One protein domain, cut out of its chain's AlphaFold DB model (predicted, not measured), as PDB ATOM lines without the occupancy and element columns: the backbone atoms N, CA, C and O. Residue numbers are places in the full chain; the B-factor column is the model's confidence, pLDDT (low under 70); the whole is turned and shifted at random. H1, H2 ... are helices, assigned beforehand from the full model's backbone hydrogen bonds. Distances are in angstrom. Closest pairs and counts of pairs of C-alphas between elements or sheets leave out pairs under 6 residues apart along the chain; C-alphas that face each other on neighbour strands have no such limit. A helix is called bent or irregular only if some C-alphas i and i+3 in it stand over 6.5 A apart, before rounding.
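This is residues 10 to 83 of the 110 residues of the protein "DUF1385 domain-containing protein" of Thermoanaerobacter sp. (UniProt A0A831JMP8). Two helical stretches, H1 and the arm H2b, cross steeply as an X, and H3 stands across one end of the pair, over the first residues of H1; at the other end the arm H2a and the link before it make the far tip of the long shape. The printed part has 74 residues with three named helices, H1, H2 and H3 in that order, and no named strand; the class is all helix. The whole is loose, with a radius of gyration of the C-alphas of 15.1 A, and elongated, spanning 47 by 27 by 17 A.

Start at H1, residues 10 to 25. H2, residues 32 to 59, was assigned as one helix by its hydrogen bonds but is bent: C-alphas 41 and 44 are 6.9 A apart, and its arms H2a, residues 32 to 41, and H2b, residues 44 to 59, stand at a steep tilt of 41 degrees. H1 touches H2b at a steep tilt of 45 degrees, opposite ways; look at Val 16 and Ser 50, whose C-alphas are closest at 5.4 A. H2a and H1 are near each other. H3, residues 63 to 79, touches H1, with residues 10 to 15 of H1 alone, at a steep tilt of 63 degrees, opposite ways; the closest C-alphas, of Asn 11 and Gly 72, are 4.4 A apart. H3 and H2b only just touch, with 3 pairs of C-alphas within 8 A, about perpendicular at 80 degrees; the closest are Ala 57 and Ile 65, 6.1 A. H2a and H3 are apart. In H1, H2a and H2b every O i to N i+4 pair is within hydrogen-bond range; in H3, 11 of 13.

Find C-alpha 10 at (38.980, -35.091, 36.359); H1 runs 22.6 A from there. H2a measures 14.6 A and H2b 22.4 A. H3, 24.0 A, ends at C-alpha 79, (38.858, -40.072, 28.895); it has a kink of 39 degrees near residue 70 and is irregular, only just, with C-alphas 68 and 71 at 6.8 A.

The C-alphas farthest apart, of Thr 31 and Pro 83, lie 49.1 A from each other. The printed part has no cut; the link H1 to H2 is short, H2 to H3 tight, and residues 59 to 64 stand free. Residue 61 alone has a pLDDT under 70.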
ATOM      1  N   THR A  10      37.909 -34.079  36.400       83.50
ATOM      2  CA  THR A  10      38.980 -35.091  36.359       83.50
ATOM      3  C   THR A  10      40.252 -34.612  37.065       83.50
ATOM      4  O   THR A  10      40.899 -35.379  37.776       83.50
ATOM      5  N   ASN A  11      40.596 -33.326  36.923       84.88
ATOM      6  CA  ASN A  11      41.732 -32.745  37.636       84.88
ATOM      7  C   ASN A  11      41.430 -32.566  39.134       84.88
ATOM      8  O   ASN A  11      42.300 -32.807  39.968       84.88
ATOM      9  N   PHE A  12      40.189 -32.220  39.492       86.75
ATOM     10  CA  PHE A  12      39.755 -32.177  40.892       86.75
ATOM     11  C   PHE A  12      39.947 -33.526  41.593       86.75
ATOM     12  O   PHE A  12      40.562 -33.581  42.657       86.75
ATOM     13  N   LEU A  13      39.500 -34.622  40.972       87.38
ATOM     14  CA  LEU A  13      39.661 -35.967  41.530       87.38
ATOM     15  C   LEU A  13      41.137 -36.341  41.722       87.38
ATOM     16  O   LEU A  13      41.501 -36.890  42.762       87.38
ATOM     17  N   PHE A  14      41.994 -35.997  40.757       88.38
ATOM     18  CA  PHE A  14      43.435 -36.233  40.859       88.38
ATOM     19  C   PHE A  14      44.066 -35.483  42.046       88.38
ATOM     20  O   PHE A  14      44.827 -36.070  42.825       88.38
ATOM     21  N   ILE A  15      43.717 -34.204  42.223       89.31
ATOM     22  CA  ILE A  15      44.188 -33.382  43.346       89.31
ATOM     23  C   ILE A  15      43.705 -33.974  44.674       89.31
ATOM     24  O   ILE A  15      44.524 -34.213  45.561       89.31
ATOM     25  N   VAL A  16      42.409 -34.284  44.799       91.56
ATOM     26  CA  VAL A  16      41.826 -34.869  46.020       91.56
ATOM     27  C   VAL A  16      42.504 -36.184  46.392       91.56
ATOM     28  O   VAL A  16      42.827 -36.401  47.562       91.56
ATOM     29  N   MET A  17      42.763 -37.058  45.417       91.81
ATOM     30  CA  MET A  17      43.448 -38.330  45.652       91.81
ATOM     31  C   MET A  17      44.882 -38.113  46.147       91.81
ATOM     32  O   MET A  17      45.294 -38.722  47.133       91.81
ATOM     33  N   THR A  18      45.622 -37.211  45.501       91.12
ATOM     34  CA  THR A  18      47.003 -36.880  45.875       91.12
ATOM     35  C   THR A  18      47.068 -36.308  47.292       91.12
ATOM     36  O   THR A  18      47.839 -36.791  48.123       91.12
ATOM     37  N   VAL A  19      46.207 -35.336  47.604       92.50
ATOM     38  CA  VAL A  19      46.098 -34.738  48.945       92.50
ATOM     39  C   VAL A  19      45.709 -35.793  49.977       92.50
ATOM     40  O   VAL A  19      46.304 -35.841  51.049       92.50
ATOM     41  N   SER A  20      44.767 -36.682  49.650       92.31
ATOM     42  CA  SER A  20      44.366 -37.780  50.537       92.31
ATOM     43  C   SER A  20      45.545 -38.687  50.872       92.31
ATOM     44  O   SER A  20      45.765 -38.984  52.044       92.31
ATOM     45  N   ILE A  21      46.321 -39.113  49.872       92.50
ATOM     46  CA  ILE A  21      47.497 -39.966  50.089       92.50
ATOM     47  C   ILE A  21      48.483 -39.268  51.022       92.50
ATOM     48  O   ILE A  21      48.923 -39.879  51.989       92.50
ATOM     49  N   ILE A  22      48.779 -37.987  50.785       92.75
ATOM     50  CA  ILE A  22      49.703 -37.214  51.622       92.75
ATOM     51  C   ILE A  22      49.179 -37.115  53.060       92.75
ATOM     52  O   ILE A  22      49.874 -37.518  53.988       92.75
ATOM     53  N   VAL A  23      47.944 -36.641  53.255       91.50
ATOM     54  CA  VAL A  23      47.341 -36.438  54.586       91.50
ATOM     55  C   VAL A  23      47.248 -37.753  55.361       91.50
ATOM     56  O   VAL A  23      47.657 -37.823  56.521       91.50
ATOM     57  N   PHE A  24      46.750 -38.816  54.728       88.75
ATOM     58  CA  PHE A  24      46.610 -40.116  55.381       88.75
ATOM     59  C   PHE A  24      47.944 -40.855  55.538       88.75
ATOM     60  O   PHE A  24      48.034 -41.696  56.426       88.75
ATOM     61  N   SER A  25      48.986 -40.537  54.762       90.44
ATOM     62  CA  SER A  25      50.320 -41.134  54.932       90.44
ATOM     63  C   SER A  25      50.983 -40.742  56.255       90.44
ATOM     64  O   SER A  25      51.831 -41.485  56.747       90.44
ATOM     65  N   PHE A  26      50.624 -39.596  56.842       87.31
ATOM     66  CA  PHE A  26      51.121 -39.199  58.166       87.31
ATOM     67  C   PHE A  26      50.412 -39.933  59.311       87.31
ATOM     68  O   PHE A  26      50.929 -40.001  60.428       87.31
ATOM     69  N   LEU A  27      49.239 -40.511  59.046       83.56
ATOM     70  CA  LEU A  27      48.536 -41.349  60.002       83.56
ATOM     71  C   LEU A  27      49.106 -42.768  59.927       83.56
ATOM     72  O   LEU A  27      49.127 -43.398  58.874       83.56
ATOM     73  N   LYS A  28      49.574 -43.282  61.068       79.25
ATOM     74  CA  LYS A  28      50.034 -44.674  61.196       79.25
ATOM     75  C   LYS A  28      48.858 -45.655  61.042       79.25
ATOM     76  O   LYS A  28      47.782 -45.309  60.567       79.25
ATOM     77  N   TRP A  29      49.064 -46.898  61.466       73.94
ATOM     78  CA  TRP A  29      48.084 -47.977  61.415       73.94
ATOM     79  C   TRP A  29      47.432 -48.157  62.798       73.94
ATOM     80  O   TRP A  29      47.856 -49.034  63.550       73.94
ATOM     81  N   PRO A  30      46.458 -47.314  63.201       80.62
ATOM     82  CA  PRO A  30      45.757 -47.502  64.460       80.62
ATOM     83  C   PRO A  30      44.697 -48.607  64.331       80.62
ATOM     84  O   PRO A  30      44.436 -49.137  63.248       80.62
ATOM     85  N   THR A  31      44.050 -48.929  65.450       86.62
ATOM     86  CA  THR A  31      42.911 -49.852  65.496       86.62
ATOM     87  C   THR A  31      41.779 -49.409  64.555       86.62
ATOM     88  O   THR A  31      41.646 -48.230  64.213       86.62
ATOM     89  N   LEU A  32      40.943 -50.363  64.126       86.75
ATOM     90  CA  LEU A  32      39.920 -50.166  63.089       86.75
ATOM     91  C   LEU A  32      38.987 -48.974  63.381       86.75
ATOM     92  O   LEU A  32      38.718 -48.174  62.488       86.75
ATOM     93  N   TYR A  33      38.581 -48.795  64.641       90.31
ATOM     94  CA  TYR A  33      37.737 -47.679  65.078       90.31
ATOM     95  C   TYR A  33      38.392 -46.308  64.869       90.31
ATOM     96  O   TYR A  33      37.795 -45.413  64.273       90.31
ATOM     97  N   ILE A  34      39.644 -46.153  65.304       87.56
ATOM     98  CA  ILE A  34      40.390 -44.893  65.181       87.56
ATOM     99  C   ILE A  34      40.632 -44.563  63.703       87.56
ATOM    100  O   ILE A  34      40.582 -43.399  63.309       87.56
ATOM    101  N   ARG A  35      40.844 -45.584  62.864       87.88
ATOM    102  CA  ARG A  35      41.019 -45.421  61.415       87.88
ATOM    103  C   ARG A  35      39.757 -44.913  60.712       87.88
ATOM    104  O   ARG A  35      39.872 -44.146  59.759       87.88
ATOM    105  N   ILE A  36      38.571 -45.356  61.131       89.88
ATOM    106  CA  ILE A  36      37.306 -44.863  60.567       89.88
ATOM    107  C   ILE A  36      37.071 -43.422  61.017       89.88
ATOM    108  O   ILE A  36      36.805 -42.553  60.186       89.88
ATOM    109  N   LEU A  37      37.239 -43.156  62.315       92.25
ATOM    110  CA  LEU A  37      37.005 -41.831  62.880       92.25
ATOM    111  C   LEU A  37      37.933 -40.773  62.268       92.25
ATOM    112  O   LEU A  37      37.476 -39.691  61.906       92.25
ATOM    113  N   SER A  38      39.215 -41.098  62.076       90.25
ATOM    114  CA  SER A  38      40.175 -40.173  61.466       90.25
ATOM    115  C   SER A  38      39.823 -39.824  60.018       90.25
ATOM    116  O   SER A  38      39.975 -38.673  59.621       90.25
ATOM    117  N   ARG A  39      39.296 -40.772  59.234       89.38
ATOM    118  CA  ARG A  39      38.871 -40.522  57.844       89.38
ATOM    119  C   ARG A  39      37.672 -39.592  57.763       89.38
ATOM    120  O   ARG A  39      37.680 -38.685  56.938       89.38
ATOM    121  N   ILE A  40      36.677 -39.796  58.623       92.94
ATOM    122  CA  ILE A  40      35.489 -38.936  58.668       92.94
ATOM    123  C   ILE A  40      35.882 -37.518  59.095       92.94
ATOM    124  O   ILE A  40      35.449 -36.550  58.477       92.94
ATOM    125  N   LEU A  41      36.751 -37.389  60.100       93.06
ATOM    126  CA  LEU A  41      37.184 -36.084  60.598       93.06
ATOM    127  C   LEU A  41      38.075 -35.325  59.599       93.06
ATOM    128  O   LEU A  41      38.000 -34.103  59.512       93.06
ATOM    129  N   LEU A  42      38.914 -36.033  58.837       92.06
ATOM    130  CA  LEU A  42      39.850 -35.424  57.883       92.06
ATOM    131  C   LEU A  42      39.252 -35.176  56.497       92.06
ATOM    132  O   LEU A  42      39.856 -34.443  55.717       92.06
ATOM    133  N   LEU A  43      38.071 -35.719  56.186       92.31
ATOM    134  CA  LEU A  43      37.347 -35.421  54.945       92.31
ATOM    135  C   LEU A  43      37.224 -33.912  54.648       92.31
ATOM    136  O   LEU A  43      37.637 -33.506  53.560       92.31
ATOM    137  N   PRO A  44      36.728 -33.060  55.570       93.06
ATOM    138  CA  PRO A  44      36.638 -31.619  55.326       93.06
ATOM    139  C   PRO A  44      38.006 -30.962  55.121       93.06
ATOM    140  O   PRO A  44      38.127 -30.047  54.310       93.06
ATOM    141  N   VAL A  45      39.051 -31.446  55.798       94.06
ATOM    142  CA  VAL A  45      40.420 -30.929  55.643       94.06
ATOM    143  C   VAL A  45      40.951 -31.234  54.244       94.06
ATOM    144  O   VAL A  45      41.439 -30.340  53.555       94.06
ATOM    145  N   VAL A  46      40.810 -32.481  53.792       94.50
ATOM    146  CA  VAL A  46      41.201 -32.899  52.439       94.50
ATOM    147  C   VAL A  46      40.420 -32.111  51.386       94.50
ATOM    148  O   VAL A  46      41.022 -31.614  50.434       94.50
ATOM    149  N   ALA A  47      39.104 -31.958  51.564       92.50
ATOM    150  CA  ALA A  47      38.255 -31.198  50.653       92.50
ATOM    151  C   ALA A  47      38.670 -29.720  50.580       92.50
ATOM    152  O   ALA A  47      38.827 -29.187  49.483       92.50
ATOM    153  N   GLY A  48      38.923 -29.082  51.727       93.88
ATOM    154  CA  GLY A  48      39.352 -27.685  51.801       93.88
ATOM    155  C   GLY A  48      40.708 -27.442  51.136       93.88
ATOM    156  O   GLY A  48      40.833 -26.548  50.302       93.88
ATOM    157  N   ILE A  49      41.709 -28.279  51.431       92.75
ATOM    158  CA  ILE A  49      43.037 -28.175  50.802       92.75
ATOM    159  C   ILE A  49      42.926 -28.373  49.287       92.75
ATOM    160  O   ILE A  49      43.486 -27.600  48.511       92.75
ATOM    161  N   SER A  50      42.170 -29.383  48.851       90.94
ATOM    162  CA  SER A  50      41.985 -29.668  47.424       90.94
ATOM    163  C   SER A  50      41.285 -28.518  46.694       90.94
ATOM    164  O   SER A  50      41.668 -28.179  45.574       90.94
ATOM    165  N   TYR A  51      40.298 -27.888  47.338       90.19
ATOM    166  CA  TYR A  51      39.599 -26.718  46.810       90.19
ATOM    167  C   TYR A  51      40.533 -25.510  46.636       90.19
ATOM    168  O   TYR A  51      40.524 -24.863  45.587       90.19
ATOM    169  N   GLU A  52      41.385 -25.217  47.616       90.56
ATOM    170  CA  GLU A  52      42.335 -24.106  47.492       90.56
ATOM    171  C   GLU A  52      43.393 -24.374  46.412       90.56
ATOM    172  O   GLU A  52      43.721 -23.475  45.635       90.56
ATOM    173  N   ILE A  53      43.862 -25.620  46.273       85.94
ATOM    174  CA  ILE A  53      44.801 -25.995  45.206       85.94
ATOM    175  C   ILE A  53      44.161 -25.822  43.823       85.94
ATOM    176  O   ILE A  53      44.790 -25.240  42.938       85.94
ATOM    177  N   ILE A  54      42.919 -26.278  43.610       84.50
ATOM    178  CA  ILE A  54      42.267 -26.140  42.297       84.50
ATOM    179  C   ILE A  54      41.917 -24.680  41.979       84.50
ATOM    180  O   ILE A  54      42.041 -24.242  40.832       84.50
ATOM    181  N   LYS A  55      41.544 -23.898  42.996       85.94
ATOM    182  CA  LYS A  55      41.318 -22.455  42.874       85.94
ATOM    183  C   LYS A  55      42.604 -21.722  42.497       85.94
ATOM    184  O   LYS A  55      42.577 -20.866  41.613       85.94
ATOM    185  N   LEU A  56      43.729 -22.091  43.110       84.19
ATOM    186  CA  LEU A  56      45.042 -21.543  42.780       84.19
ATOM    187  C   LEU A  56      45.484 -21.956  41.370       84.19
ATOM    188  O   LEU A  56      45.902 -21.100  40.596       84.19
ATOM    189  N   ALA A  57      45.302 -23.222  40.991       80.94
ATOM    190  CA  ALA A  57      45.542 -23.706  39.630       80.94
ATOM    191  C   ALA A  57      44.718 -22.960  38.575       80.94
ATOM    192  O   ALA A  57      45.166 -22.777  37.447       80.94
ATOM    193  N   GLY A  58      43.522 -22.498  38.940       77.50
ATOM    194  CA  GLY A  58      42.696 -21.668  38.078       77.50
ATOM    195  C   GLY A  58      43.126 -20.202  37.985       77.50
ATOM    196  O   GLY A  58      42.732 -19.544  37.022       77.50
ATOM    197  N   ARG A  59      43.869 -19.679  38.969       80.38
ATOM    198  CA  ARG A  59      44.233 -18.253  39.087       80.38
ATOM    199  C   ARG A  59      45.702 -17.972  38.756       80.38
ATOM    200  O   ARG A  59      46.050 -16.826  38.489       80.38
ATOM    201  N   SER A  60      46.564 -18.980  38.807       74.62
ATOM    202  CA  SER A  60      48.010 -18.831  38.662       74.62
ATOM    203  C   SER A  60      48.526 -19.513  37.402       74.62
ATOM    204  O   SER A  60      48.332 -20.708  37.224       74.62
ATOM    205  N   ASP A  61      49.293 -18.776  36.600       69.94
ATOM    206  CA  ASP A  61      49.985 -19.289  35.405       69.94
ATOM    207  C   ASP A  61      51.406 -19.807  35.732       69.94
ATOM    208  O   ASP A  61      52.354 -19.747  34.948       69.94
ATOM    209  N   ASN A  62      51.604 -20.251  36.977       80.31
ATOM    210  CA  ASN A  62      52.910 -20.678  37.459       80.31
ATOM    211  C   ASN A  62      53.239 -22.073  36.906       80.31
ATOM    212  O   ASN A  62      52.494 -23.029  37.130       80.31
ATOM    213  N   LYS A  63      54.402 -22.207  36.256       75.06
ATOM    214  CA  LYS A  63      54.882 -23.452  35.628       75.06
ATOM    215  C   LYS A  63      54.907 -24.647  36.586       75.06
ATOM    216  O   LYS A  63      54.669 -25.770  36.158       75.06
ATOM    217  N   ILE A  64      55.154 -24.413  37.877       78.56
ATOM    218  CA  ILE A  64      55.158 -25.472  38.901       78.56
ATOM    219  C   ILE A  64      53.745 -26.030  39.112       78.56
ATOM    220  O   ILE A  64      53.547 -27.241  39.155       78.56
ATOM    221  N   ILE A  65      52.753 -25.146  39.204       78.75
ATOM    222  CA  ILE A  65      51.351 -25.528  39.399       78.75
ATOM    223  C   ILE A  65      50.824 -26.203  38.132       78.75
ATOM    224  O   ILE A  65      50.184 -27.251  38.212       78.75
ATOM    225  N   ALA A  66      51.174 -25.666  36.961       78.00
ATOM    226  CA  ALA A  66      50.855 -26.276  35.676       78.00
ATOM    227  C   ALA A  66      51.432 -27.699  35.554       78.00
ATOM    228  O   ALA A  66      50.727 -28.596  35.100       78.00
ATOM    229  N   ALA A  67      52.664 -27.938  36.021       80.50
ATOM    230  CA  ALA A  67      53.269 -29.272  36.034       80.50
ATOM    231  C   ALA A  67      52.541 -30.251  36.974       80.50
ATOM    232  O   ALA A  67      52.362 -31.414  36.616       80.50
ATOM    233  N   PHE A  68      52.069 -29.792  38.138       79.56
ATOM    234  CA  PHE A  68      51.264 -30.609  39.060       79.56
ATOM    235  C   PHE A  68      49.877 -30.962  38.505       79.56
ATOM    236  O   PHE A  68      49.361 -32.043  38.776       79.56
ATOM    237  N   VAL A  69      49.276 -30.064  37.722       79.94
ATOM    238  CA  VAL A  69      47.956 -30.237  37.088       79.94
ATOM    239  C   VAL A  69      48.037 -31.035  35.784       79.94
ATOM    240  O   VAL A  69      47.086 -31.715  35.398       79.94
ATOM    241  N   TYR A  70      49.187 -31.003  35.111       83.31
ATOM    242  CA  TYR A  70      49.449 -31.724  33.869       83.31
ATOM    243  C   TYR A  70      49.046 -33.210  33.872       83.31
ATOM    244  O   TYR A  70      48.374 -33.625  32.925       83.31
ATOM    245  N   PRO A  71      49.360 -34.033  34.893       83.94
ATOM    246  CA  PRO A  71      48.876 -35.415  34.939       83.94
ATOM    247  C   PRO A  71      47.342 -35.517  34.919       83.94
ATOM    248  O   PRO A  71      46.798 -36.388  34.241       83.94
ATOM    249  N   GLY A  72      46.625 -34.595  35.567       82.75
ATOM    250  CA  GLY A  72      45.163 -34.522  35.494       82.75
ATOM    251  C   GLY A  72      44.644 -34.153  34.098       82.75
ATOM    252  O   GLY A  72      43.587 -34.625  33.680       82.75
ATOM    253  N   LEU A  73      45.403 -33.361  33.335       83.88
ATOM    254  CA  LEU A  73      45.106 -33.059  31.929       83.88
ATOM    255  C   LEU A  73      45.373 -34.259  31.006       83.88
ATOM    256  O   LEU A  73      44.650 -34.458  30.029       83.88
ATOM    257  N   LEU A  74      46.375 -35.088  31.312       84.81
ATOM    258  CA  LEU A  74      46.613 -36.342  30.589       84.81
ATOM    259  C   LEU A  74      45.461 -37.334  30.785       84.81
ATOM    260  O   LEU A  74      45.053 -37.986  29.827       84.81
ATOM    261  N   LEU A  75      44.890 -37.401  31.991       83.81
ATOM    262  CA  LEU A  75      43.691 -38.209  32.240       83.81
ATOM    263  C   LEU A  75      42.496 -37.728  31.413       83.81
ATOM    264  O   LEU A  75      41.732 -38.552  30.916       83.81
ATOM    265  N   GLN A  76      42.351 -36.415  31.212       85.12
ATOM    266  CA  GLN A  76      41.336 -35.882  30.299       85.12
ATOM    267  C   GLN A  76      41.595 -36.367  28.872       85.12
ATOM    268  O   GLN A  76      40.702 -36.959  28.287       85.12
ATOM    269  N   LYS A  77      42.829 -36.277  28.354       84.75
ATOM    270  CA  LYS A  77      43.160 -36.819  27.016       84.75
ATOM    271  C   LYS A  77      42.831 -38.303  26.852       84.75
ATOM    272  O   LYS A  77      42.513 -38.723  25.747       84.75
ATOM    273  N   LEU A  78      42.924 -39.089  27.925       85.56
ATOM    274  CA  LEU A  78      42.569 -40.507  27.902       85.56
ATOM    275  C   LEU A  78      41.049 -40.743  27.935       85.56
ATOM    276  O   LEU A  78      40.576 -41.732  27.386       85.56
ATOM    277  N   THR A  79      40.292 -39.870  28.603       83.81
ATOM    278  CA  THR A  79      38.858 -40.072  28.895       83.81
ATOM    279  C   THR A  79      37.916 -39.261  28.005       83.81
ATOM    280  O   THR A  79      36.739 -39.598  27.917       83.81
ATOM    281  N   THR A  80      38.404 -38.219  27.330       85.38
ATOM    282  CA  THR A  80      37.608 -37.353  26.451       85.38
ATOM    283  C   THR A  80      37.857 -37.680  24.983       85.38
ATOM    284  O   THR A  80      39.008 -37.818  24.570       85.38
ATOM    285  N   ARG A  81      36.787 -37.718  24.183       83.25
ATOM    286  CA  ARG A  81      36.831 -37.774  22.714       83.25
ATOM    287  C   ARG A  81      36.216 -36.500  22.139       83.25
ATOM    288  O   ARG A  81      35.429 -35.844  22.815       83.25
ATOM    289  N   GLU A  82      36.586 -36.155  20.912       86.38
ATOM    290  CA  GLU A  82      35.926 -35.076  20.178       86.38
ATOM    291  C   GLU A  82      34.448 -35.450  19.924       86.38
ATOM    292  O   GLU A  82      34.185 -36.611  19.576       86.38
ATOM    293  N   PRO A  83      33.496 -34.536  20.193       86.56
ATOM    294  CA  PRO A  83      32.070 -34.803  20.027       86.56
ATOM    295  C   PRO A  83      31.695 -34.924  18.547       86.56
ATOM    296  O   PRO A  83      32.338 -34.315  17.694       86.56
TER     297      PRO A  83